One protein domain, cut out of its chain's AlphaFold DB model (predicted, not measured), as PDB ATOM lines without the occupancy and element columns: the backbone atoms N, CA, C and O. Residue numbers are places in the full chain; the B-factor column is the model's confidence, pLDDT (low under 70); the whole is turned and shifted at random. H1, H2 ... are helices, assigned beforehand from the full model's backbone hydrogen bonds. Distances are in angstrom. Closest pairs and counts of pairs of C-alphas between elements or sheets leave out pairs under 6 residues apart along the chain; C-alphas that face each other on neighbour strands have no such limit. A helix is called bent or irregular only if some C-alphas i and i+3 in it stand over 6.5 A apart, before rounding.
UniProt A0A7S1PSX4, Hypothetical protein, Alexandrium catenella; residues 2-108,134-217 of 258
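This is residues 2 to 108 and 134 to 217 of the 258 residues of the protein "Hypothetical protein" of Alexandrium catenella (UniProt A0A7S1PSX4). Four long helices, H3, H5, H7 and H8, form an elongated up-and-down bundle, each running against the one before it. H1 and H2 make a V on one side, its tip, residues 11 to 26, sticking out; short H4 sits at one end of the bundle. The all-helix printed part has 191 residues, eight named helices, H1 to H8 in chain order, and no named strand. It is only just compact, close to loose, with a radius of gyration of the C-alphas of 19.3 A and spans of 66 by 41 by 28 A.

H1, residues 2 to 19, begins at C-alpha 2 (109.086, 50.104, 81.624) and is irregular: C-alphas 16 and 19 are 7.6 A apart. H2 holds residues 21 to 35, H3 40 to 62 (32.4 A), H4 64 to 69, H5 73 to 108 (51.8 A), H6 134 to 145 and H7 147 to 172 (37.7 A). H8, residues 179 to 216, 53.2 A, ends at C-alpha 216 (124.105, 42.484, 78.874).

H1 touches H8 with residues 2 to 6 alone, closest C-alphas Cys 3 and Cys 208, 6.0 A. H2 touches H3 with residues 31 to 35 alone (Ala 34 and Ser 40, 5.0 A). H3 touches H5 (Gly 54 and Val 82, 4.3 A; 21 degrees, shallow, opposite ways) and H8 (Ala 53 and Ser 184, 4.7 A). H4 and H5 touch only at the corner (Arg 67 and Thr 75, 6.2 A). H5 touches H6 (Ala 102 and Gln 138, 6.9 A) and H7 (Leu 77 and Gly 166, 6.4 A). H7 and H8 form a hairpin (Gly 163 and Ser 185, 4.6 A). H3 and H7 are apart. Every O i to N i+4 pair is within hydrogen-bond range in H4, H5, H6 and H7, against 9 of 14 in H1, 9 of 11 in H2, 17 of 19 in H3 and 32 of 34 in H8.

The farthest C-alphas, Ala 68 and Gly 217, are 67.0 A apart. Residues 109 to 133 are not printed; C-alphas 108 and 134 are 14.0 A apart. Of the links printed whole, none is long. Mean pLDDT of the printed part is 82.8; residues 2 to 36, 213 and 217 are under 70.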
ATOM      1  N   PRO A   2     109.500  49.344  82.820       51.22
ATOM      2  CA  PRO A   2     109.086  50.104  81.624       51.22
ATOM      3  C   PRO A   2     109.083  49.275  80.325       51.22
ATOM      4  O   PRO A   2     108.142  49.364  79.543       51.22
ATOM      5  N   CYS A   3     110.028  48.343  80.149       55.47
ATOM      6  CA  CYS A   3     110.073  47.518  78.934       55.47
ATOM      7  C   CYS A   3     108.897  46.530  78.773       55.47
ATOM      8  O   CYS A   3     108.606  46.117  77.652       55.47
ATOM      9  N   ARG A   4     108.164  46.174  79.848       59.62
ATOM     10  CA  ARG A   4     106.937  45.355  79.721       59.62
ATOM     11  C   ARG A   4     105.774  46.154  79.124       59.62
ATOM     12  O   ARG A   4     105.019  45.595  78.334       59.62
ATOM     13  N   ALA A   5     105.656  47.442  79.453       54.62
ATOM     14  CA  ALA A   5     104.626  48.315  78.885       54.62
ATOM     15  C   ALA A   5     104.866  48.557  77.381       54.62
ATOM     16  O   ALA A   5     103.935  48.469  76.582       54.62
ATOM     17  N   CYS A   6     106.128  48.737  76.974       56.59
ATOM     18  CA  CYS A   6     106.508  48.841  75.558       56.59
ATOM     19  C   CYS A   6     106.214  47.572  74.763       56.59
ATOM     20  O   CYS A   6     105.782  47.647  73.615       56.59
ATOM     21  N   HIS A   7     106.434  46.404  75.371       61.94
ATOM     22  CA  HIS A   7     106.167  45.133  74.710       61.94
ATOM     23  C   HIS A   7     104.683  44.990  74.341       61.94
ATOM     24  O   HIS A   7     104.376  44.613  73.212       61.94
ATOM     25  N   GLY A   8     103.768  45.367  75.243       61.34
ATOM     26  CA  GLY A   8     102.322  45.317  74.988       61.34
ATOM     27  C   GLY A   8     101.880  46.214  73.826       61.34
ATOM     28  O   GLY A   8     101.122  45.784  72.956       61.34
ATOM     29  N   ALA A   9     102.418  47.431  73.754       54.69
ATOM     30  CA  ALA A   9     102.146  48.364  72.667       54.69
ATOM     31  C   ALA A   9     102.660  47.889  71.297       54.69
ATOM     32  O   ALA A   9     101.927  47.925  70.306       54.69
ATOM     33  N   CYS A  10     103.895  47.379  71.244       55.84
ATOM     34  CA  CYS A  10     104.463  46.808  70.021       55.84
ATOM     35  C   CYS A  10     103.655  45.596  69.530       55.84
ATOM     36  O   CYS A  10     103.456  45.421  68.324       55.84
ATOM     37  N   GLN A  11     103.141  44.778  70.452       65.94
ATOM     38  CA  GLN A  11     102.309  43.627  70.110       65.94
ATOM     39  C   GLN A  11     100.971  44.052  69.483       65.94
ATOM     40  O   GLN A  11     100.520  43.417  68.529       65.94
ATOM     41  N   GLY A  12     100.383  45.162  69.945       58.62
ATOM     42  CA  GLY A  12      99.177  45.760  69.364       58.62
ATOM     43  C   GLY A  12      99.357  46.174  67.900       58.62
ATOM     44  O   GLY A  12      98.579  45.756  67.042       58.62
ATOM     45  N   CYS A  13     100.432  46.906  67.583       53.44
ATOM     46  CA  CYS A  13     100.722  47.329  66.205       53.44
ATOM     47  C   CYS A  13     100.948  46.147  65.250       53.44
ATOM     48  O   CYS A  13     100.484  46.181  64.111       53.44
ATOM     49  N   SER A  14     101.606  45.076  65.709       52.81
ATOM     50  CA  SER A  14     101.866  43.900  64.863       52.81
ATOM     51  C   SER A  14     100.591  43.164  64.417       52.81
ATOM     52  O   SER A  14     100.590  42.521  63.367       52.81
ATOM     53  N   ARG A  15      99.484  43.297  65.163       58.31
ATOM     54  CA  ARG A  15      98.204  42.632  64.864       58.31
ATOM     55  C   ARG A  15      97.333  43.378  63.845       58.31
ATOM     56  O   ARG A  15      96.510  42.739  63.197       58.31
ATOM     57  N   CYS A  16      97.526  44.686  63.648       53.53
ATOM     58  CA  CYS A  16      96.758  45.474  62.669       53.53
ATOM     59  C   CYS A  16      97.262  45.346  61.216       53.53
ATOM     60  O   CYS A  16      96.521  45.652  60.284       53.53
ATOM     61  N   CYS A  17      98.492  44.871  60.992       51.34
ATOM     62  CA  CYS A  17      99.143  44.925  59.677       51.34
ATOM     63  C   CYS A  17      98.830  43.833  58.621       51.34
ATOM     64  O   CYS A  17      99.186  44.073  57.466       51.34
ATOM     65  N   PRO A  18      98.191  42.672  58.881       53.66
ATOM     66  CA  PRO A  18      98.170  41.605  57.871       53.66
ATOM     67  C   PRO A  18      97.269  41.874  56.648       53.66
ATOM     68  O   PRO A  18      97.398  41.170  55.652       53.66
ATOM     69  N   ARG A  19      96.378  42.882  56.665       49.56
ATOM     70  CA  ARG A  19      95.433  43.156  55.553       49.56
ATOM     71  C   ARG A  19      95.770  44.364  54.665       49.56
ATOM     72  O   ARG A  19      95.130  44.535  53.636       49.56
ATOM     73  N   ALA A  20      96.778  45.172  55.000       51.94
ATOM     74  CA  ALA A  20      97.098  46.427  54.297       51.94
ATOM     75  C   ALA A  20      98.376  46.358  53.429       51.94
ATOM     76  O   ALA A  20      99.044  47.370  53.211       51.94
ATOM     77  N   TRP A  21      98.741  45.166  52.946       47.62
ATOM     78  CA  TRP A  21     100.086  44.841  52.444       47.62
ATOM     79  C   TRP A  21     100.598  45.740  51.298       47.62
ATOM     80  O   TRP A  21     101.786  46.053  51.255       47.62
ATOM     81  N   ASN A  22      99.714  46.235  50.423       48.81
ATOM     82  CA  ASN A  22     100.115  47.052  49.266       48.81
ATOM     83  C   ASN A  22     100.282  48.549  49.577       48.81
ATOM     84  O   ASN A  22     101.098  49.208  48.947       48.81
ATOM     85  N   CYS A  23      99.551  49.091  50.556       49.53
ATOM     86  CA  CYS A  23      99.736  50.479  51.007       49.53
ATOM     87  C   CYS A  23     100.905  50.573  52.006       49.53
ATOM     88  O   CYS A  23     101.662  51.542  52.043       49.53
ATOM     89  N   CYS A  24     101.096  49.506  52.787       54.03
ATOM     90  CA  CYS A  24     102.128  49.448  53.808       54.03
ATOM     91  C   CYS A  24     103.538  49.325  53.213       54.03
ATOM     92  O   CYS A  24     104.466  49.824  53.827       54.03
ATOM     93  N   SER A  25     103.742  48.728  52.030       62.09
ATOM     94  CA  SER A  25     105.089  48.547  51.456       62.09
ATOM     95  C   SER A  25     105.789  49.867  51.096       62.09
ATOM     96  O   SER A  25     106.952  50.047  51.456       62.09
ATOM     97  N   GLN A  26     105.080  50.823  50.481       63.22
ATOM     98  CA  GLN A  26     105.625  52.157  50.185       63.22
ATOM     99  C   GLN A  26     105.845  52.980  51.458       63.22
ATOM    100  O   GLN A  26     106.882  53.630  51.615       63.22
ATOM    101  N   LEU A  27     104.904  52.910  52.405       59.62
ATOM    102  CA  LEU A  27     105.062  53.559  53.704       59.62
ATOM    103  C   LEU A  27     106.225  52.936  54.495       59.62
ATOM    104  O   LEU A  27     106.973  53.652  55.147       59.62
ATOM    105  N   LEU A  28     106.429  51.621  54.398       62.81
ATOM    106  CA  LEU A  28     107.534  50.894  55.023       62.81
ATOM    107  C   LEU A  28     108.879  51.244  54.392       62.81
ATOM    108  O   LEU A  28     109.865  51.300  55.119       62.81
ATOM    109  N   GLU A  29     108.956  51.500  53.086       66.75
ATOM    110  CA  GLU A  29     110.184  52.011  52.463       66.75
ATOM    111  C   GLU A  29     110.506  53.439  52.908       66.75
ATOM    112  O   GLU A  29     111.654  53.718  53.271       66.75
ATOM    113  N   MET A  30     109.500  54.318  52.959       59.81
ATOM    114  CA  MET A  30     109.639  55.657  53.541       59.81
ATOM    115  C   MET A  30     110.100  55.564  55.000       59.81
ATOM    116  O   MET A  30     111.060  56.225  55.386       59.81
ATOM    117  N   LEU A  31     109.482  54.683  55.792       57.78
ATOM    118  CA  LEU A  31     109.836  54.438  57.190       57.78
ATOM    119  C   LEU A  31     111.223  53.808  57.341       57.78
ATOM    120  O   LEU A  31     111.910  54.127  58.305       57.78
ATOM    121  N   LYS A  32     111.664  52.950  56.412       67.94
ATOM    122  CA  LYS A  32     113.016  52.369  56.408       67.94
ATOM    123  C   LYS A  32     114.074  53.439  56.169       67.94
ATOM    124  O   LYS A  32     115.000  53.523  56.963       67.94
ATOM    125  N   ARG A  33     113.906  54.289  55.148       63.78
ATOM    126  CA  ARG A  33     114.823  55.421  54.895       63.78
ATOM    127  C   ARG A  33     114.767  56.469  56.001       63.78
ATOM    128  O   ARG A  33     115.763  57.118  56.298       63.78
ATOM    129  N   ALA A  34     113.600  56.635  56.613       60.19
ATOM    130  CA  ALA A  34     113.438  57.474  57.782       60.19
ATOM    131  C   ALA A  34     114.216  56.888  58.975       60.19
ATOM    132  O   ALA A  34     114.882  57.640  59.681       60.19
ATOM    133  N   ARG A  35     114.204  55.566  59.180       59.53
ATOM    134  CA  ARG A  35     114.736  54.898  60.381       59.53
ATOM    135  C   ARG A  35     116.192  55.225  60.714       59.53
ATOM    136  O   ARG A  35     116.541  55.206  61.888       59.53
ATOM    137  N   ASP A  36     116.994  55.581  59.716       67.50
ATOM    138  CA  ASP A  36     118.402  55.950  59.902       67.50
ATOM    139  C   ASP A  36     118.588  57.328  60.560       67.50
ATOM    140  O   ASP A  36     119.700  57.706  60.927       67.50
ATOM    141  N   ARG A  37     117.511  58.109  60.717       74.06
ATOM    142  CA  ARG A  37     117.532  59.414  61.381       74.06
ATOM    143  C   ARG A  37     116.636  59.404  62.620       74.06
ATOM    144  O   ARG A  37     115.457  59.063  62.500       74.06
ATOM    145  N   PRO A  38     117.133  59.851  63.786       70.12
ATOM    146  CA  PRO A  38     116.274  60.065  64.945       70.12
ATOM    147  C   PRO A  38     115.156  61.065  64.585       70.12
ATOM    148  O   PRO A  38     115.381  61.996  63.808       70.12
ATOM    149  N   LEU A  39     113.939  60.836  65.099       82.56
ATOM    150  CA  LEU A  39     112.720  61.647  64.885       82.56
ATOM    151  C   LEU A  39     112.153  61.718  63.455       82.56
ATOM    152  O   LEU A  39     111.130  62.353  63.225       82.56
ATOM    153  N   SER A  40     112.733  61.043  62.471       86.62
ATOM    154  CA  SER A  40     112.174  61.027  61.109       86.62
ATOM    155  C   SER A  40     110.762  60.430  61.032       86.62
ATOM    156  O   SER A  40     109.923  60.898  60.265       86.62
ATOM    157  N   SER A  41     110.477  59.416  61.854       87.12
ATOM    158  CA  SER A  41     109.155  58.803  61.953       87.12
ATOM    159  C   SER A  41     108.134  59.761  62.562       87.12
ATOM    160  O   SER A  41     106.964  59.697  62.196       87.12
ATOM    161  N   TYR A  42     108.576  60.701  63.404       90.00
ATOM    162  CA  TYR A  42     107.738  61.785  63.909       90.00
ATOM    163  C   TYR A  42     107.343  62.767  62.797       90.00
ATOM    164  O   TYR A  42     106.168  63.111  62.651       90.00
ATOM    165  N   VAL A  43     108.303  63.168  61.957       92.50
ATOM    166  CA  VAL A  43     108.038  64.033  60.793       92.50
ATOM    167  C   VAL A  43     107.101  63.339  59.804       92.50
ATOM    168  O   VAL A  43     106.136  63.942  59.341       92.50
ATOM    169  N   ALA A  44     107.322  62.049  59.535       90.31
ATOM    170  CA  ALA A  44     106.438  61.262  58.678       90.31
ATOM    171  C   ALA A  44     105.014  61.169  59.252       90.31
ATOM    172  O   ALA A  44     104.047  61.379  58.524       90.31
ATOM    173  N   MET A  45     104.869  60.911  60.554       91.56
ATOM    174  CA  MET A  45     103.563  60.903  61.223       91.56
ATOM    175  C   MET A  45     102.869  62.268  61.122       91.56
ATOM    176  O   MET A  45     101.676  62.326  60.826       91.56
ATOM    177  N   THR A  46     103.613  63.358  61.312       93.19
ATOM    178  CA  THR A  46     103.096  64.725  61.161       93.19
ATOM    179  C   THR A  46     102.608  64.969  59.736       93.19
ATOM    180  O   THR A  46     101.490  65.441  59.547       93.19
ATOM    181  N   ALA A  47     103.372  64.549  58.728       92.75
ATOM    182  CA  ALA A  47     102.956  64.633  57.330       92.75
ATOM    183  C   ALA A  47     101.723  63.768  57.019       92.75
ATOM    184  O   ALA A  47     100.894  64.161  56.211       92.75
ATOM    185  N   VAL A  48     101.565  62.606  57.652       90.75
ATOM    186  CA  VAL A  48     100.410  61.723  57.417       90.75
ATOM    187  C   VAL A  48      99.140  62.230  58.101       90.75
ATOM    188  O   VAL A  48      98.051  62.020  57.578       90.75
ATOM    189  N   LEU A  49      99.247  62.890  59.255       92.75
ATOM    190  CA  LEU A  49      98.078  63.302  60.038       92.75
ATOM    191  C   LEU A  49      97.740  64.787  59.868       92.75
ATOM    192  O   LEU A  49      96.598  65.130  59.567       92.75
ATOM    193  N   ALA A  50      98.724  65.674  60.025       92.69
ATOM    194  CA  ALA A  50      98.493  67.114  60.027       92.69
ATOM    195  C   ALA A  50      98.285  67.673  58.612       92.69
ATOM    196  O   ALA A  50      97.445  68.554  58.424       92.69
ATOM    197  N   LEU A  51      99.005  67.169  57.602       93.31
ATOM    198  CA  LEU A  51      98.895  67.689  56.235       93.31
ATOM    199  C   LEU A  51      97.531  67.370  55.595       93.31
ATOM    200  O   LEU A  51      96.908  68.309  55.100       93.31
ATOM    201  N   PRO A  52      96.987  66.137  55.662       94.00
ATOM    202  CA  PRO A  52      95.624  65.880  55.203       94.00
ATOM    203  C   PRO A  52      94.574  66.681  55.971       94.00
ATOM    204  O   PRO A  52      93.656  67.197  55.342       94.00
ATOM    205  N   ALA A  53      94.724  66.859  57.291       94.25
ATOM    206  CA  ALA A  53      93.825  67.721  58.064       94.25
ATOM    207  C   ALA A  53      93.829  69.163  57.527       94.25
ATOM    208  O   ALA A  53      92.774  69.740  57.275       94.25
ATOM    209  N   GLY A  54      95.014  69.717  57.257       95.12
ATOM    210  CA  GLY A  54      95.159  71.052  56.677       95.12
ATOM    211  C   GLY A  54      94.566  71.153  55.270       95.12
ATOM    212  O   GLY A  54      93.866  72.114  54.970       95.12
ATOM    213  N   LEU A  55      94.784  70.152  54.412       96.44
ATOM    214  CA  LEU A  55      94.214  70.127  53.061       96.44
ATOM    215  C   LEU A  55      92.684  70.046  53.080       96.44
ATOM    216  O   LEU A  55      92.028  70.789  52.353       96.44
ATOM    217  N   LEU A  56      92.108  69.188  53.924       94.88
ATOM    218  CA  LEU A  56      90.654  69.072  54.073       94.88
ATOM    219  C   LEU A  56      90.044  70.366  54.617       94.88
ATOM    220  O   LEU A  56      89.019  70.815  54.107       94.88
ATOM    221  N   ALA A  57      90.699  71.007  55.589       94.12
ATOM    222  CA  ALA A  57      90.290  72.316  56.083       94.12
ATOM    223  C   ALA A  57      90.371  73.396  54.989       94.12
ATOM    224  O   ALA A  57      89.450  74.198  54.859       94.12
ATOM    225  N   ALA A  58      91.421  73.393  54.161       95.56
ATOM    226  CA  ALA A  58      91.562  74.323  53.040       95.56
ATOM    227  C   ALA A  58      90.482  74.117  51.963       95.56
ATOM    228  O   ALA A  58      89.952  75.093  51.434       95.56
ATOM    229  N   ILE A  59      90.111  72.866  51.674       94.31
ATOM    230  CA  ILE A  59      88.978  72.551  50.791       94.31
ATOM    231  C   ILE A  59      87.671  73.055  51.416       94.31
ATOM    232  O   ILE A  59      86.887  73.710  50.736       94.31
ATOM    233  N   GLY A  60      87.470  72.834  52.719       90.81
ATOM    234  CA  GLY A  60      86.310  73.346  53.456       90.81
ATOM    235  C   GLY A  60      86.207  74.874  53.437       90.81
ATOM    236  O   GLY A  60      85.106  75.411  53.362       90.81
ATOM    237  N   LEU A  61      87.337  75.592  53.409       92.50
ATOM    238  CA  LEU A  61      87.340  77.045  53.214       92.50
ATOM    239  C   LEU A  61      86.828  77.454  51.833       92.50
ATOM    240  O   LEU A  61      86.313  78.561  51.711       92.50
ATOM    241  N   ALA A  62      86.986  76.634  50.795       94.00
ATOM    242  CA  ALA A  62      86.509  76.942  49.446       94.00
ATOM    243  C   ALA A  62      85.015  76.616  49.245       94.00
ATOM    244  O   ALA A  62      84.402  77.128  48.308       94.00
ATOM    245  N   ASP A  63      84.430  75.804  50.127       91.31
ATOM    246  CA  ASP A  63      83.037  75.374  50.058       91.31
ATOM    247  C   ASP A  63      82.079  76.485  50.536       91.31
ATOM    248  O   ASP A  63      82.208  77.040  51.631       91.31
ATOM    249  N   ARG A  64      81.112  76.843  49.684       90.81
ATOM    250  CA  ARG A  64      80.137  77.910  49.965       90.81
ATOM    251  C   ARG A  64      79.078  77.478  50.971       90.81
ATOM    252  O   ARG A  64      78.642  78.317  51.759       90.81
ATOM    253  N   ASP A  65      78.710  76.202  50.978       88.50
ATOM    254  CA  ASP A  65      77.668  75.679  51.861       88.50
ATOM    255  C   ASP A  65      78.168  75.667  53.310       88.50
ATOM    256  O   ASP A  65      77.444  76.022  54.241       88.50
ATOM    257  N   LEU A  66      79.457  75.369  53.500       83.81
ATOM    258  CA  LEU A  66      80.109  75.429  54.809       83.81
ATOM    259  C   LEU A  66      80.205  76.847  55.367       83.81
ATOM    260  O   LEU A  66      79.995  77.057  56.563       83.81
ATOM    261  N   ARG A  67      80.480  77.835  54.509       87.25
ATOM    262  CA  ARG A  67      80.511  79.249  54.914       87.25
ATOM    263  C   ARG A  67      79.137  79.767  55.334       87.25
ATOM    264  O   ARG A  67      79.072  80.627  56.203       87.25
ATOM    265  N   ALA A  68      78.064  79.257  54.729       89.25
ATOM    266  CA  ALA A  68      76.698  79.650  55.061       89.25
ATOM    267  C   ALA A  68      76.199  79.044  56.387       89.25
ATOM    268  O   ALA A  68      75.292  79.598  56.999       89.25
ATOM    269  N   CYS A  69      76.780  77.926  56.838       86.44
ATOM    270  CA  CYS A  69      76.262  77.187  57.991       86.44
ATOM    271  C   CYS A  69      76.582  77.817  59.359       86.44
ATOM    272  O   CYS A  69      75.840  77.632  60.320       86.44
ATOM    273  N   SER A  70      77.682  78.557  59.483       77.62
ATOM    274  CA  SER A  70      78.042  79.219  60.740       77.62
ATOM    275  C   SER A  70      78.556  80.612  60.431       77.62
ATOM    276  O   SER A  70      79.441  80.711  59.582       77.62
ATOM    277  N   ASP A  71      78.065  81.625  61.140       84.19
ATOM    278  CA  ASP A  71      78.383  83.056  61.018       84.19
ATOM    279  C   ASP A  71      79.899  83.377  61.057       84.19
ATOM    280  O   ASP A  71      80.428  83.937  62.012       84.19
ATOM    281  N   GLY A  72      80.658  82.958  60.045       88.44
ATOM    282  CA  GLY A  72      82.115  83.058  59.954       88.44
ATOM    283  C   GLY A  72      82.927  82.139  60.883       88.44
ATOM    284  O   GLY A  72      84.084  81.859  60.566       88.44
ATOM    285  N   LEU A  73      82.369  81.619  61.984       92.88
ATOM    286  CA  LEU A  73      83.146  80.885  62.999       92.88
ATOM    287  C   LEU A  73      83.803  79.601  62.461       92.88
ATOM    288  O   LEU A  73      84.990  79.378  62.688       92.88
ATOM    289  N   MET A  74      83.077  78.779  61.701       90.31
ATOM    290  CA  MET A  74      83.631  77.568  61.082       90.31
ATOM    291  C   MET A  74      84.717  77.904  60.060       90.31
ATOM    292  O   MET A  74      85.737  77.223  59.987       90.31
ATOM    293  N   THR A  75      84.547  79.009  59.327       92.12
ATOM    294  CA  THR A  75      85.576  79.508  58.404       92.12
ATOM    295  C   THR A  75      86.845  79.877  59.176       92.12
ATOM    296  O   THR A  75      87.944  79.496  58.774       92.12
ATOM    297  N   ALA A  76      86.714  80.547  60.325       94.94
ATOM    298  CA  ALA A  76      87.852  80.859  61.186       94.94
ATOM    299  C   ALA A  76      88.546  79.587  61.709       94.94
ATOM    300  O   ALA A  76      89.772  79.496  61.650       94.94
ATOM    301  N   LEU A  77      87.794  78.575  62.151       93.75
ATOM    302  CA  LEU A  77      88.368  77.314  62.641       93.75
ATOM    303  C   LEU A  77      89.072  76.509  61.542       93.75
ATOM    304  O   LEU A  77      90.153  75.966  61.786       93.75
ATOM    305  N   CYS A  78      88.521  76.465  60.328       93.94
ATOM    306  CA  CYS A  78      89.203  75.856  59.187       93.94
ATOM    307  C   CYS A  78      90.510  76.599  58.869       93.94
ATOM    308  O   CYS A  78      91.544  75.958  58.690       93.94
ATOM    309  N   ALA A  79      90.509  77.936  58.881       95.81
ATOM    310  CA  ALA A  79      91.719  78.731  58.669       95.81
ATOM    311  C   ALA A  79      92.780  78.487  59.757       95.81
ATOM    312  O   ALA A  79      93.955  78.284  59.441       95.81
ATOM    313  N   VAL A  80      92.371  78.428  61.028       96.00
ATOM    314  CA  VAL A  80      93.262  78.086  62.150       96.00
ATOM    315  C   VAL A  80      93.811  76.666  62.000       96.00
ATOM    316  O   VAL A  80      94.996  76.450  62.236       96.00
ATOM    317  N   THR A  81      93.000  75.708  61.548       95.12
ATOM    318  CA  THR A  81      93.449  74.328  61.300       95.12
ATOM    319  C   THR A  81      94.524  74.280  60.216       95.12
ATOM    320  O   THR A  81      95.558  73.652  60.421       95.12
ATOM    321  N   VAL A  82      94.341  75.004  59.105       96.69
ATOM    322  CA  VAL A  82      95.368  75.136  58.055       96.69
ATOM    323  C   VAL A  82      96.663  75.709  58.635       96.69
ATOM    324  O   VAL A  82      97.738  75.145  58.421       96.69
ATOM    325  N   ALA A  83      96.568  76.802  59.397       97.25
ATOM    326  CA  ALA A  83      97.729  77.444  60.006       97.25
ATOM    327  C   ALA A  83      98.465  76.504  60.977       97.25
ATOM    328  O   ALA A  83      99.688  76.393  60.915       97.25
ATOM    329  N   LEU A  84      97.728  75.782  61.827       95.94
ATOM    330  CA  LEU A  84      98.291  74.805  62.758       95.94
ATOM    331  C   LEU A  84      98.955  73.633  62.029       95.94
ATOM    332  O   LEU A  84     100.044  73.222  62.420       95.94
ATOM    333  N   SER A  85      98.361  73.121  60.949       95.88
ATOM    334  CA  SER A  85      98.968  72.052  60.147       95.88
ATOM    335  C   SER A  85     100.312  72.472  59.553       95.88
ATOM    336  O   SER A  85     101.282  71.716  59.623       95.88
ATOM    337  N   LEU A  86     100.396  73.690  59.011       96.38
ATOM    338  CA  LEU A  86     101.654  74.243  58.504       96.38
ATOM    339  C   LEU A  86     102.666  74.471  59.632       96.38
ATOM    340  O   LEU A  86     103.842  74.137  59.476       96.38
ATOM    341  N   LEU A  87     102.210  74.982  60.779       96.19
ATOM    342  CA  LEU A  87     103.041  75.180  61.963       96.19
ATOM    343  C   LEU A  87     103.642  73.855  62.450       96.19
ATOM    344  O   LEU A  87     104.846  73.790  62.682       96.19
ATOM    345  N   PHE A  88     102.852  72.782  62.551       95.56
ATOM    346  CA  PHE A  88     103.346  71.465  62.957       95.56
ATOM    347  C   PHE A  88     104.329  70.867  61.950       95.56
ATOM    348  O   PHE A  88     105.344  70.293  62.348       95.56
ATOM    349  N   MET A  89     104.090  71.044  60.649       94.88
ATOM    350  CA  MET A  89     105.058  70.648  59.625       94.88
ATOM    351  C   MET A  89     106.382  71.406  59.788       94.88
ATOM    352  O   MET A  89     107.442  70.782  59.812       94.88
ATOM    353  N   GLY A  90     106.334  72.726  59.982       94.69
ATOM    354  CA  GLY A  90     107.528  73.543  60.209       94.69
ATOM    355  C   GLY A  90     108.276  73.157  61.486       94.69
ATOM    356  O   GLY A  90     109.485  72.926  61.449       94.69
ATOM    357  N   LEU A  91     107.558  73.020  62.604       93.81
ATOM    358  CA  LEU A  91     108.137  72.671  63.903       93.81
ATOM    359  C   LEU A  91     108.703  71.247  63.928       93.81
ATOM    360  O   LEU A  91     109.759  71.033  64.517       93.81
ATOM    361  N   SER A  92     108.071  70.281  63.255       93.06
ATOM    362  CA  SER A  92     108.598  68.910  63.180       93.06
ATOM    363  C   SER A  92     109.929  68.848  62.417       93.06
ATOM    364  O   SER A  92     110.870  68.194  62.872       93.06
ATOM    365  N   ILE A  93     110.053  69.592  61.310       92.50
ATOM    366  CA  ILE A  93     111.314  69.729  60.567       92.50
ATOM    367  C   ILE A  93     112.359  70.469  61.413       92.50
ATOM    368  O   ILE A  93     113.505  70.022  61.487       92.50
ATOM    369  N   TYR A  94     111.969  71.561  62.078       93.56
ATOM    370  CA  TYR A  94     112.845  72.325  62.970       93.56
ATOM    371  C   TYR A  94     113.428  71.445  64.085       93.56
ATOM    372  O   TYR A  94     114.648  71.391  64.238       93.56
ATOM    373  N   LEU A  95     112.589  70.692  64.808       90.06
ATOM    374  CA  LEU A  95     113.034  69.804  65.888       90.06
ATOM    375  C   LEU A  95     113.981  68.715  65.366       90.06
ATOM    376  O   LEU A  95     115.014  68.446  65.982       90.06
ATOM    377  N   GLN A  96     113.690  68.137  64.195       91.00
ATOM    378  CA  GLN A  96     114.582  67.161  63.571       91.00
ATOM    379  C   GLN A  96     115.949  67.778  63.226       91.00
ATOM    380  O   GLN A  96     116.990  67.183  63.510       91.00
ATOM    381  N   GLN A  97     115.974  68.971  62.629       90.62
ATOM    382  CA  GLN A  97     117.217  69.667  62.278       90.62
ATOM    383  C   GLN A  97     118.016  70.090  63.511       90.62
ATOM    384  O   GLN A  97     119.249  70.002  63.498       90.62
ATOM    385  N   ARG A  98     117.330  70.516  64.575       90.25
ATOM    386  CA  ARG A  98     117.940  70.903  65.848       90.25
ATOM    387  C   ARG A  98     118.648  69.717  66.491       90.25
ATOM    388  O   ARG A  98     119.824  69.832  66.832       90.25
ATOM    389  N   LEU A  99     117.980  68.565  66.550       87.44
ATOM    390  CA  LEU A  99     118.552  67.345  67.113       87.44
ATOM    391  C   LEU A  99     119.722  66.816  66.265       87.44
ATOM    392  O   LEU A  99     120.777  66.492  66.800       87.44
ATOM    393  N   LEU A 100     119.601  66.815  64.932       87.06
ATOM    394  CA  LEU A 100     120.711  66.420  64.050       87.06
ATOM    395  C   LEU A 100     121.921  67.359  64.166       87.06
ATOM    396  O   LEU A 100     123.064  66.902  64.108       87.06
ATOM    397  N   SER A 101     121.684  68.662  64.323       88.81
ATOM    398  CA  SER A 101     122.750  69.646  64.537       88.81
ATOM    399  C   SER A 101     123.455  69.428  65.875       88.81
ATOM    400  O   SER A 101     124.685  69.462  65.925       88.81
ATOM    401  N   ALA A 102     122.696  69.137  66.936       85.94
ATOM    402  CA  ALA A 102     123.251  68.823  68.248       85.94
ATOM    403  C   ALA A 102     124.162  67.584  68.183       85.94
ATOM    404  O   ALA A 102     125.307  67.638  68.641       85.94
ATOM    405  N   VAL A 103     123.726  66.514  67.512       84.56
ATOM    406  CA  VAL A 103     124.523  65.283  67.359       84.56
ATOM    407  C   VAL A 103     125.824  65.549  66.600       84.56
ATOM    408  O   VAL A 103     126.899  65.164  67.055       84.56
ATOM    409  N   ARG A 104     125.754  66.271  65.473       86.50
ATOM    410  CA  ARG A 104     126.941  66.600  64.662       86.50
ATOM    411  C   ARG A 104     127.955  67.457  65.414       86.50
ATOM    412  O   ARG A 104     129.154  67.280  65.210       86.50
ATOM    413  N   SER A 105     127.487  68.368  66.270       85.56
ATOM    414  CA  SER A 105     128.382  69.230  67.046       85.56
ATOM    415  C   SER A 105     129.272  68.426  68.001       85.56
ATOM    416  O   SER A 105     130.478  68.649  68.010       85.56
ATOM    417  N   LYS A 106     128.735  67.406  68.693       79.81
ATOM    418  CA  LYS A 106     129.533  66.523  69.567       79.81
ATOM    419  C   LYS A 106     130.588  65.728  68.781       79.81
ATOM    420  O   LYS A 106     131.704  65.562  69.262       79.81
ATOM    421  N   THR A 107     130.278  65.277  67.562       79.25
ATOM    422  CA  THR A 107     131.231  64.510  66.734       79.25
ATOM    423  C   THR A 107     132.371  65.371  66.173       79.25
ATOM    424  O   THR A 107     133.495  64.890  66.050       79.25
ATOM    425  N   GLY A 108     132.110  66.637  65.828       71.62
ATOM    426  CA  GLY A 108     133.098  67.509  65.177       71.62
ATOM    427  C   GLY A 108     134.130  68.131  66.123       71.62
ATOM    428  O   GLY A 108     135.293  68.280  65.753       71.62
ATOM    429  N   ASP A 134     124.121  59.998  74.722       81.19
ATOM    430  CA  ASP A 134     124.371  61.339  74.196       81.19
ATOM    431  C   ASP A 134     123.125  61.946  73.541       81.19
ATOM    432  O   ASP A 134     122.901  63.150  73.671       81.19
ATOM    433  N   LEU A 135     122.321  61.125  72.855       81.25
ATOM    434  CA  LEU A 135     121.042  61.534  72.275       81.25
ATOM    435  C   LEU A 135     120.008  61.883  73.349       81.25
ATOM    436  O   LEU A 135     119.300  62.872  73.186       81.25
ATOM    437  N   GLU A 136     119.920  61.091  74.419       84.00
ATOM    438  CA  GLU A 136     119.002  61.333  75.540       84.00
ATOM    439  C   GLU A 136     119.346  62.643  76.260       84.00
ATOM    440  O   GLU A 136     118.496  63.522  76.373       84.00
ATOM    441  N   GLU A 137     120.617  62.847  76.618       85.12
ATOM    442  CA  GLU A 137     121.079  64.085  77.260       85.12
ATOM    443  C   GLU A 137     120.834  65.325  76.378       85.12
ATOM    444  O   GLU A 137     120.455  66.392  76.862       85.12
ATOM    445  N   GLN A 138     121.030  65.200  75.061       85.25
ATOM    446  CA  GLN A 138     120.731  66.289  74.131       85.25
ATOM    447  C   GLN A 138     119.233  66.542  73.980       85.25
ATOM    448  O   GLN A 138     118.826  67.696  73.849       85.25
ATOM    449  N   ALA A 139     118.420  65.487  73.970       86.38
ATOM    450  CA  ALA A 139     116.975  65.607  73.889       86.38
ATOM    451  C   ALA A 139     116.403  66.298  75.129       86.38
ATOM    452  O   ALA A 139     115.587  67.204  74.968       86.38
ATOM    453  N   ASP A 140     116.879  65.946  76.323       86.31
ATOM    454  CA  ASP A 140     116.487  66.603  77.574       86.31
ATOM    455  C   ASP A 140     116.830  68.096  77.541       86.31
ATOM    456  O   ASP A 140     115.978  68.943  77.808       86.31
ATOM    457  N   GLY A 141     118.032  68.446  77.071       86.81
ATOM    458  CA  GLY A 141     118.413  69.849  76.889       86.81
ATOM    459  C   GLY A 141     117.517  70.614  75.904       86.81
ATOM    460  O   GLY A 141     117.287  71.810  76.077       86.81
ATOM    461  N   ILE A 142     116.984  69.950  74.873       87.06
ATOM    462  CA  ILE A 142     116.013  70.564  73.954       87.06
ATOM    463  C   ILE A 142     114.657  70.733  74.650       87.06
ATOM    464  O   ILE A 142     114.045  71.788  74.525       87.06
ATOM    465  N   VAL A 143     114.186  69.729  75.387       87.06
ATOM    466  CA  VAL A 143     112.890  69.779  76.080       87.06
ATOM    467  C   VAL A 143     112.852  70.902  77.121       87.06
ATOM    468  O   VAL A 143     111.857  71.623  77.191       87.06
ATOM    469  N   ASP A 144     113.937  71.085  77.873       89.00
ATOM    470  CA  ASP A 144     113.989  72.055  78.971       89.00
ATOM    471  C   ASP A 144     114.229  73.498  78.504       89.00
ATOM    472  O   ASP A 144     113.724  74.441  79.119       89.00
ATOM    473  N   TYR A 145     115.000  73.696  77.428       89.69
ATOM    474  CA  TYR A 145     115.507  75.025  77.058       89.69
ATOM    475  C   TYR A 145     115.124  75.496  75.648       89.69
ATOM    476  O   TYR A 145     115.374  76.659  75.309       89.69
ATOM    477  N   ASP A 146     114.535  74.650  74.798       92.25
ATOM    478  CA  ASP A 146     114.179  75.045  73.434       92.25
ATOM    479  C   ASP A 146     112.800  75.718  73.385       92.25
ATOM    480  O   ASP A 146     111.748  75.094  73.529       92.25
ATOM    481  N   VAL A 147     112.802  77.022  73.104       93.06
ATOM    482  CA  VAL A 147     111.577  77.824  72.943       93.06
ATOM    483  C   VAL A 147     110.658  77.244  71.862       93.06
ATOM    484  O   VAL A 147     109.435  77.292  72.002       93.06
ATOM    485  N   GLY A 148     111.221  76.666  70.795       91.38
ATOM    486  CA  GLY A 148     110.450  76.029  69.731       91.38
ATOM    487  C   GLY A 148     109.684  74.805  70.228       91.38
ATOM    488  O   GLY A 148     108.528  74.616  69.842       91.38
ATOM    489  N   PHE A 149     110.274  74.023  71.135       90.56
ATOM    490  CA  PHE A 149     109.586  72.911  71.792       90.56
ATOM    491  C   PHE A 149     108.439  73.401  72.689       90.56
ATOM    492  O   PHE A 149     107.332  72.864  72.616       90.56
ATOM    493  N   CYS A 150     108.637  74.472  73.464       93.94
ATOM    494  CA  CYS A 150     107.555  75.055  74.266       93.94
ATOM    495  C   CYS A 150     106.379  75.521  73.392       93.94
ATOM    496  O   CYS A 150     105.225  75.186  73.664       93.94
ATOM    497  N   VAL A 151     106.665  76.256  72.309       94.00
ATOM    498  CA  VAL A 151     105.645  76.694  71.339       94.00
ATOM    499  C   VAL A 151     104.924  75.493  70.727       94.00
ATOM    500  O   VAL A 151     103.703  75.521  70.575       94.00
ATOM    501  N   PHE A 152     105.654  74.418  70.427       92.19
ATOM    502  CA  PHE A 152     105.090  73.181  69.904       92.19
ATOM    503  C   PHE A 152     104.077  72.537  70.872       92.19
ATOM    504  O   PHE A 152     102.983  72.157  70.447       92.19
ATOM    505  N   VAL A 153     104.377  72.479  72.175       93.69
ATOM    506  CA  VAL A 153     103.448  71.952  73.194       93.69
ATOM    507  C   VAL A 153     102.177  72.802  73.289       93.69
ATOM    508  O   VAL A 153     101.072  72.255  73.299       93.69
ATOM    509  N   PHE A 154     102.296  74.132  73.290       96.06
ATOM    510  CA  PHE A 154     101.116  75.006  73.280       96.06
ATOM    511  C   PHE A 154     100.288  74.846  72.001       96.06
ATOM    512  O   PHE A 154      99.057  74.808  72.069       96.06
ATOM    513  N   ALA A 155     100.940  74.681  70.847       94.88
ATOM    514  CA  ALA A 155     100.260  74.407  69.587       94.88
ATOM    515  C   ALA A 155      99.487  73.078  69.631       94.88
ATOM    516  O   ALA A 155      98.365  73.026  69.132       94.88
ATOM    517  N   LEU A 156     100.025  72.029  70.271       93.38
ATOM    518  CA  LEU A 156      99.313  70.757  70.469       93.38
ATOM    519  C   LEU A 156      98.027  70.929  71.286       93.38
ATOM    520  O   LEU A 156      96.982  70.401  70.899       93.38
ATOM    521  N   VAL A 157      98.086  71.685  72.386       96.31
ATOM    522  CA  VAL A 157      96.905  71.976  73.218       96.31
ATOM    523  C   VAL A 157      95.875  72.783  72.427       96.31
ATOM    524  O   VAL A 157      94.689  72.445  72.431       96.31
ATOM    525  N   ALA A 158      96.323  73.807  71.695       95.06
ATOM    526  CA  ALA A 158      95.458  74.616  70.845       95.06
ATOM    527  C   ALA A 158      94.787  73.774  69.748       95.06
ATOM    528  O   ALA A 158      93.582  73.885  69.548       95.06
ATOM    529  N   ALA A 159      95.532  72.890  69.080       94.62
ATOM    530  CA  ALA A 159      94.997  72.001  68.053       94.62
ATOM    531  C   ALA A 159      93.939  71.041  68.602       94.62
ATOM    532  O   ALA A 159      92.908  70.839  67.962       94.62
ATOM    533  N   PHE A 160      94.153  70.501  69.803       94.81
ATOM    534  CA  PHE A 160      93.165  69.651  70.460       94.81
ATOM    535  C   PHE A 160      91.875  70.421  70.780       94.81
ATOM    536  O   PHE A 160      90.782  69.952  70.458       94.81
ATOM    537  N   ALA A 161      91.991  71.631  71.338       96.56
ATOM    538  CA  ALA A 161      90.841  72.486  71.635       96.56
ATOM    539  C   ALA A 161      90.079  72.907  70.365       96.56
ATOM    540  O   ALA A 161      88.851  72.814  70.321       96.56
ATOM    541  N   VAL A 162      90.801  73.309  69.311       94.06
ATOM    542  CA  VAL A 162      90.232  73.646  67.994       94.06
ATOM    543  C   VAL A 162      89.531  72.438  67.379       94.06
ATOM    544  O   VAL A 162      88.441  72.590  66.839       94.06
ATOM    545  N   GLY A 163      90.105  71.239  67.503       93.25
ATOM    546  CA  GLY A 163      89.483  70.002  67.037       93.25
ATOM    547  C   GLY A 163      88.158  69.694  67.742       93.25
ATOM    548  O   GLY A 163      87.176  69.378  67.074       93.25
ATOM    549  N   ILE A 164      88.088  69.863  69.069       96.31
ATOM    550  CA  ILE A 164      86.839  69.690  69.835       96.31
ATOM    551  C   ILE A 164      85.790  70.726  69.412       96.31
ATOM    552  O   ILE A 164      84.643  70.367  69.139       96.31
ATOM    553  N   ALA A 165      86.175  72.004  69.340       95.12
ATOM    554  CA  ALA A 165      85.269  73.080  68.948       95.12
ATOM    555  C   ALA A 165      84.754  72.895  67.511       95.12
ATOM    556  O   ALA A 165      83.551  72.999  67.260       95.12
ATOM    557  N   GLY A 166      85.652  72.556  66.581       92.25
ATOM    558  CA  GLY A 166      85.330  72.265  65.186       92.25
ATOM    559  C   GLY A 166      84.376  71.084  65.050       92.25
ATOM    560  O   GLY A 166      83.403  71.174  64.301       92.25
ATOM    561  N   LEU A 167      84.579  70.016  65.828       94.31
ATOM    562  CA  LEU A 167      83.676  68.869  65.841       94.31
ATOM    563  C   LEU A 167      82.279  69.253  66.352       94.31
ATOM    564  O   LEU A 167      81.290  68.923  65.702       94.31
ATOM    565  N   GLY A 168      82.186  69.989  67.464       94.00
ATOM    566  CA  GLY A 168      80.900  70.427  68.021       94.00
ATOM    567  C   GLY A 168      80.084  71.287  67.048       94.00
ATOM    568  O   GLY A 168      78.881  71.071  66.876       94.00
ATOM    569  N   LEU A 169      80.744  72.214  66.352       91.81
ATOM    570  CA  LEU A 169      80.099  73.045  65.332       91.81
ATOM    571  C   LEU A 169      79.716  72.236  64.092       91.81
ATOM    572  O   LEU A 169      78.600  72.375  63.595       91.81
ATOM    573  N   SER A 170      80.591  71.335  63.638       90.94
ATOM    574  CA  SER A 170      80.310  70.474  62.482       90.94
ATOM    575  C   SER A 170      79.096  69.578  62.712       90.94
ATOM    576  O   SER A 170      78.304  69.381  61.798       90.94
ATOM    577  N   LEU A 171      78.923  69.061  63.934       91.69
ATOM    578  CA  LEU A 171      77.765  68.240  64.305       91.69
ATOM    579  C   LEU A 171      76.459  69.045  64.382       91.69
ATOM    580  O   LEU A 171      75.382  68.469  64.255       91.69
ATOM    581  N   SER A 172      76.544  70.361  64.581       91.31
ATOM    582  CA  SER A 172      75.373  71.246  64.610       91.31
ATOM    583  C   SER A 172      74.908  71.637  63.198       91.31
ATOM    584  O   SER A 172      73.730  71.937  62.989       91.31
ATOM    585  N   CYS A 173      75.809  71.577  62.213       88.12
ATOM    586  CA  CYS A 173      75.514  71.813  60.803       88.12
ATOM    587  C   CYS A 173      74.734  70.643  60.182       88.12
ATOM    588  O   CYS A 173      75.300  69.613  59.821       88.12
ATOM    589  N   HIS A 174      73.421  70.812  60.016       81.44
ATOM    590  CA  HIS A 174      72.565  69.828  59.352       81.44
ATOM    591  C   HIS A 174      72.667  69.976  57.822       81.44
ATOM    592  O   HIS A 174      72.083  70.889  57.244       81.44
ATOM    593  N   GLY A 175      73.400  69.080  57.154       78.31
ATOM    594  CA  GLY A 175      73.520  69.048  55.689       78.31
ATOM    595  C   GLY A 175      74.457  67.946  55.183       78.31
ATOM    596  O   GLY A 175      75.313  67.459  55.923       78.31
ATOM    597  N   SER A 176      74.324  67.537  53.913       70.56
ATOM    598  CA  SER A 176      75.160  66.471  53.325       70.56
ATOM    599  C   SER A 176      76.639  66.856  53.164       70.56
ATOM    600  O   SER A 176      77.467  65.994  52.881       70.56
ATOM    601  N   THR A 177      76.985  68.131  53.349       73.44
ATOM    602  CA  THR A 177      78.342  68.686  53.213       73.44
ATOM    603  C   THR A 177      79.162  68.646  54.511       73.44
ATOM    604  O   THR A 177      80.359  68.928  54.495       73.44
ATOM    605  N   GLY A 178      78.581  68.213  55.639       73.50
ATOM    606  CA  GLY A 178      79.245  68.220  56.953       73.50
ATOM    607  C   GLY A 178      80.371  67.191  57.155       73.50
ATOM    608  O   GLY A 178      81.110  67.274  58.133       73.50
ATOM    609  N   VAL A 179      80.549  66.220  56.251       88.00
ATOM    610  CA  VAL A 179      81.471  65.085  56.472       88.00
ATOM    611  C   VAL A 179      82.947  65.503  56.462       88.00
ATOM    612  O   VAL A 179      83.720  65.064  57.314       88.00
ATOM    613  N   LEU A 180      83.354  66.361  55.523       86.12
ATOM    614  CA  LEU A 180      84.746  66.815  55.389       86.12
ATOM    615  C   LEU A 180      85.282  67.504  56.661       86.12
ATOM    616  O   LEU A 180      86.347  67.104  57.145       86.12
ATOM    617  N   PRO A 181      84.577  68.485  57.254       82.94
ATOM    618  CA  PRO A 181      85.047  69.132  58.475       82.94
ATOM    619  C   PRO A 181      85.029  68.226  59.705       82.94
ATOM    620  O   PRO A 181      85.890  68.382  60.573       82.94
ATOM    621  N   ILE A 182      84.125  67.241  59.765       90.38
ATOM    622  CA  ILE A 182      84.162  66.206  60.809       90.38
ATOM    623  C   ILE A 182      85.472  65.419  60.704       90.38
ATOM    624  O   ILE A 182      86.199  65.309  61.690       90.38
ATOM    625  N   ILE A 183      85.820  64.925  59.509       91.25
ATOM    626  CA  ILE A 183      87.067  64.172  59.292       91.25
ATOM    627  C   ILE A 183      88.287  65.040  59.619       91.25
ATOM    628  O   ILE A 183      89.190  64.585  60.321       91.25
ATOM    629  N   SER A 184      88.302  66.294  59.162       88.88
ATOM    630  CA  SER A 184      89.379  67.242  59.468       88.88
ATOM    631  C   SER A 184      89.548  67.448  60.978       88.88
ATOM    632  O   SER A 184      90.668  67.389  61.486       88.88
ATOM    633  N   SER A 185      88.444  67.646  61.705       88.44
ATOM    634  CA  SER A 185      88.455  67.844  63.159       88.44
ATOM    635  C   SER A 185      88.964  66.599  63.889       88.44
ATOM    636  O   SER A 185      89.799  66.708  64.786       88.44
ATOM    637  N   LEU A 186      88.539  65.405  63.461       93.19
ATOM    638  CA  LEU A 186      88.999  64.137  64.030       93.19
ATOM    639  C   LEU A 186      90.494  63.903  63.800       93.19
ATOM    640  O   LEU A 186      91.195  63.519  64.735       93.19
ATOM    641  N   LEU A 187      91.000  64.161  62.590       89.62
ATOM    642  CA  LEU A 187      92.435  64.058  62.303       89.62
ATOM    643  C   LEU A 187      93.244  65.018  63.180       89.62
ATOM    644  O   LEU A 187      94.273  64.628  63.735       89.62
ATOM    645  N   MET A 188      92.746  66.244  63.360       89.31
ATOM    646  CA  MET A 188      93.422  67.251  64.171       89.31
ATOM    647  C   MET A 188      93.347  66.974  65.677       89.31
ATOM    648  O   MET A 188      94.268  67.341  66.396       89.31
ATOM    649  N   MET A 189      92.318  66.270  66.161       92.81
ATOM    650  CA  MET A 189      92.269  65.744  67.534       92.81
ATOM    651  C   MET A 189      93.169  64.519  67.728       92.81
ATOM    652  O   MET A 189      93.789  64.356  68.780       92.81
ATOM    653  N   PHE A 190      93.239  63.643  66.725       92.12
ATOM    654  CA  PHE A 190      94.044  62.428  66.787       92.12
ATOM    655  C   PHE A 190      95.544  62.739  66.748       92.12
ATOM    656  O   PHE A 190      96.325  62.058  67.410       92.12
ATOM    657  N   PHE A 191      95.958  63.786  66.030       92.12
ATOM    658  CA  PHE A 191      97.365  64.158  65.901       92.12
ATOM    659  C   PHE A 191      98.069  64.475  67.245       92.12
ATOM    660  O   PHE A 191      99.142  63.911  67.481       92.12
ATOM    661  N   PRO A 192      97.510  65.289  68.164       91.50
ATOM    662  CA  PRO A 192      98.078  65.486  69.496       91.50
ATOM    663  C   PRO A 192      98.183  64.204  70.315       91.50
ATOM    664  O   PRO A 192      99.227  63.949  70.914       91.50
ATOM    665  N   LEU A 193      97.147  63.360  70.294       92.31
ATOM    666  CA  LEU A 193      97.159  62.076  71.001       92.31
ATOM    667  C   LEU A 193      98.260  61.158  70.456       92.31
ATOM    668  O   LEU A 193      99.042  60.599  71.225       92.31
ATOM    669  N   ALA A 194      98.370  61.060  69.130       90.94
ATOM    670  CA  ALA A 194      99.422  60.307  68.462       90.94
ATOM    671  C   ALA A 194     100.817  60.879  68.765       90.94
ATOM    672  O   ALA A 194     101.750  60.108  68.967       90.94
ATOM    673  N   SER A 195     100.958  62.204  68.863       90.94
ATOM    674  CA  SER A 195     102.223  62.869  69.204       90.94
ATOM    675  C   SER A 195     102.683  62.558  70.627       90.94
ATOM    676  O   SER A 195     103.834  62.167  70.817       90.94
ATOM    677  N   VAL A 196     101.790  62.653  71.616       90.56
ATOM    678  CA  VAL A 196     102.096  62.282  73.011       90.56
ATOM    679  C   VAL A 196     102.437  60.796  73.104       90.56
ATOM    680  O   VAL A 196     103.423  60.414  73.736       90.56
ATOM    681  N   GLN A 197     101.659  59.953  72.427       88.62
ATOM    682  CA  GLN A 197     101.887  58.515  72.405       88.62
ATOM    683  C   GLN A 197     103.223  58.149  71.742       88.62
ATOM    684  O   GLN A 197     103.938  57.273  72.237       88.62
ATOM    685  N   TYR A 198     103.573  58.820  70.643       88.88
ATOM    686  CA  TYR A 198     104.857  58.669  69.965       88.88
ATOM    687  C   TYR A 198     106.008  59.054  70.891       88.88
ATOM    688  O   TYR A 198     106.951  58.277  71.023       88.88
ATOM    689  N   TYR A 199     105.916  60.211  71.557       87.69
ATOM    690  CA  TYR A 199     106.935  60.666  72.501       87.69
ATOM    691  C   TYR A 199     107.133  59.643  73.623       87.69
ATOM    692  O   TYR A 199     108.254  59.202  73.853       87.69
ATOM    693  N   ALA A 200     106.046  59.156  74.230       85.81
ATOM    694  CA  ALA A 200     106.121  58.125  75.260       85.81
ATOM    695  C   ALA A 200     106.812  56.841  74.761       85.81
ATOM    696  O   ALA A 200     107.680  56.300  75.449       85.81
ATOM    697  N   TYR A 201     106.476  56.354  73.560       85.94
ATOM    698  CA  TYR A 201     107.138  55.178  72.982       85.94
ATOM    699  C   TYR A 201     108.608  55.413  72.675       85.94
ATOM    700  O   TYR A 201     109.431  54.529  72.919       85.94
ATOM    701  N   TRP A 202     108.936  56.586  72.149       85.25
ATOM    702  CA  TRP A 202     110.301  56.963  71.835       85.25
ATOM    703  C   TRP A 202     111.159  57.042  73.103       85.25
ATOM    704  O   TRP A 202     112.172  56.343  73.179       85.25
ATOM    705  N   SER A 203     110.706  57.756  74.138       81.88
ATOM    706  CA  SER A 203     111.394  57.841  75.434       81.88
ATOM    707  C   SER A 203     111.576  56.466  76.075       81.88
ATOM    708  O   SER A 203     112.656  56.133  76.558       81.88
ATOM    709  N   CYS A 204     110.552  55.610  76.032       81.19
ATOM    710  CA  CYS A 204     110.698  54.269  76.587       81.19
ATOM    711  C   CYS A 204     111.652  53.385  75.768       81.19
ATOM    712  O   CYS A 204     112.351  52.552  76.344       81.19
ATOM    713  N   SER A 205     111.692  53.545  74.440       80.94
ATOM    714  CA  SER A 205     112.644  52.828  73.587       80.94
ATOM    715  C   SER A 205     114.083  53.197  73.941       80.94
ATOM    716  O   SER A 205     114.912  52.294  74.033       80.94
ATOM    717  N   LEU A 206     114.359  54.485  74.179       77.62
ATOM    718  CA  LEU A 206     115.673  54.969  74.614       77.62
ATOM    719  C   LEU A 206     116.058  54.389  75.982       77.62
ATOM    720  O   LEU A 206     117.123  53.785  76.127       77.62
ATOM    721  N   ALA A 207     115.145  54.451  76.954       77.88
ATOM    722  CA  ALA A 207     115.376  53.893  78.284       77.88
ATOM    723  C   ALA A 207     115.636  52.374  78.248       77.88
ATOM    724  O   ALA A 207     116.493  51.862  78.976       77.88
ATOM    725  N   CYS A 208     114.919  51.634  77.395       79.56
ATOM    726  CA  CYS A 208     115.134  50.197  77.237       79.56
ATOM    727  C   CYS A 208     116.480  49.878  76.577       79.56
ATOM    728  O   CYS A 208     117.132  48.949  77.053       79.56
ATOM    729  N   SER A 209     116.927  50.636  75.564       76.31
ATOM    730  CA  SER A 209     118.271  50.447  74.992       76.31
ATOM    731  C   SER A 209     119.362  50.638  76.045       76.31
ATOM    732  O   SER A 209     120.191  49.744  76.228       76.31
ATOM    733  N   SER A 210     119.280  51.714  76.834       75.31
ATOM    734  CA  SER A 210     120.226  52.003  77.918       75.31
ATOM    735  C   SER A 210     120.246  50.891  78.982       75.31
ATOM    736  O   SER A 210     121.307  50.478  79.450       75.31
ATOM    737  N   ALA A 211     119.077  50.342  79.339       76.69
ATOM    738  CA  ALA A 211     118.973  49.251  80.309       76.69
ATOM    739  C   ALA A 211     119.519  47.915  79.775       76.69
ATOM    740  O   ALA A 211     120.173  47.181  80.519       76.69
ATOM    741  N   THR A 212     119.268  47.584  78.503       76.62
ATOM    742  CA  THR A 212     119.804  46.359  77.895       76.62
ATOM    743  C   THR A 212     121.322  46.394  77.792       76.62
ATOM    744  O   THR A 212     121.959  45.385  78.081       76.62
ATOM    745  N   GLU A 213     121.914  47.544  77.472       68.25
ATOM    746  CA  GLU A 213     123.372  47.697  77.455       68.25
ATOM    747  C   GLU A 213     123.980  47.523  78.850       68.25
ATOM    748  O   GLU A 213     124.975  46.813  79.012       68.25
ATOM    749  N   ALA A 214     123.346  48.100  79.876       73.31
ATOM    750  CA  ALA A 214     123.784  47.947  81.261       73.31
ATOM    751  C   ALA A 214     123.705  46.490  81.751       73.31
ATOM    752  O   ALA A 214     124.580  46.050  82.499       73.31
ATOM    753  N   PHE A 215     122.673  45.745  81.338       74.19
ATOM    754  CA  PHE A 215     122.438  44.370  81.784       74.19
ATOM    755  C   PHE A 215     123.276  43.335  81.025       74.19
ATOM    756  O   PHE A 215     123.843  42.438  81.642       74.19
ATOM    757  N   PHE A 216     123.370  43.450  79.697       72.25
ATOM    758  CA  PHE A 216     124.105  42.484  78.874       72.25
ATOM    759  C   PHE A 216     125.612  42.696  78.870       72.25
ATOM    760  O   PHE A 216     126.325  41.853  78.334       72.25
ATOM    761  N   GLY A 217     126.112  43.759  79.507       52.88
ATOM    762  CA  GLY A 217     127.466  43.723  80.042       52.88
ATOM    763  C   GLY A 217     128.557  43.444  79.006       52.88
ATOM    764  O   GLY A 217     129.625  42.987  79.384       52.88
TER     765      GLY A 217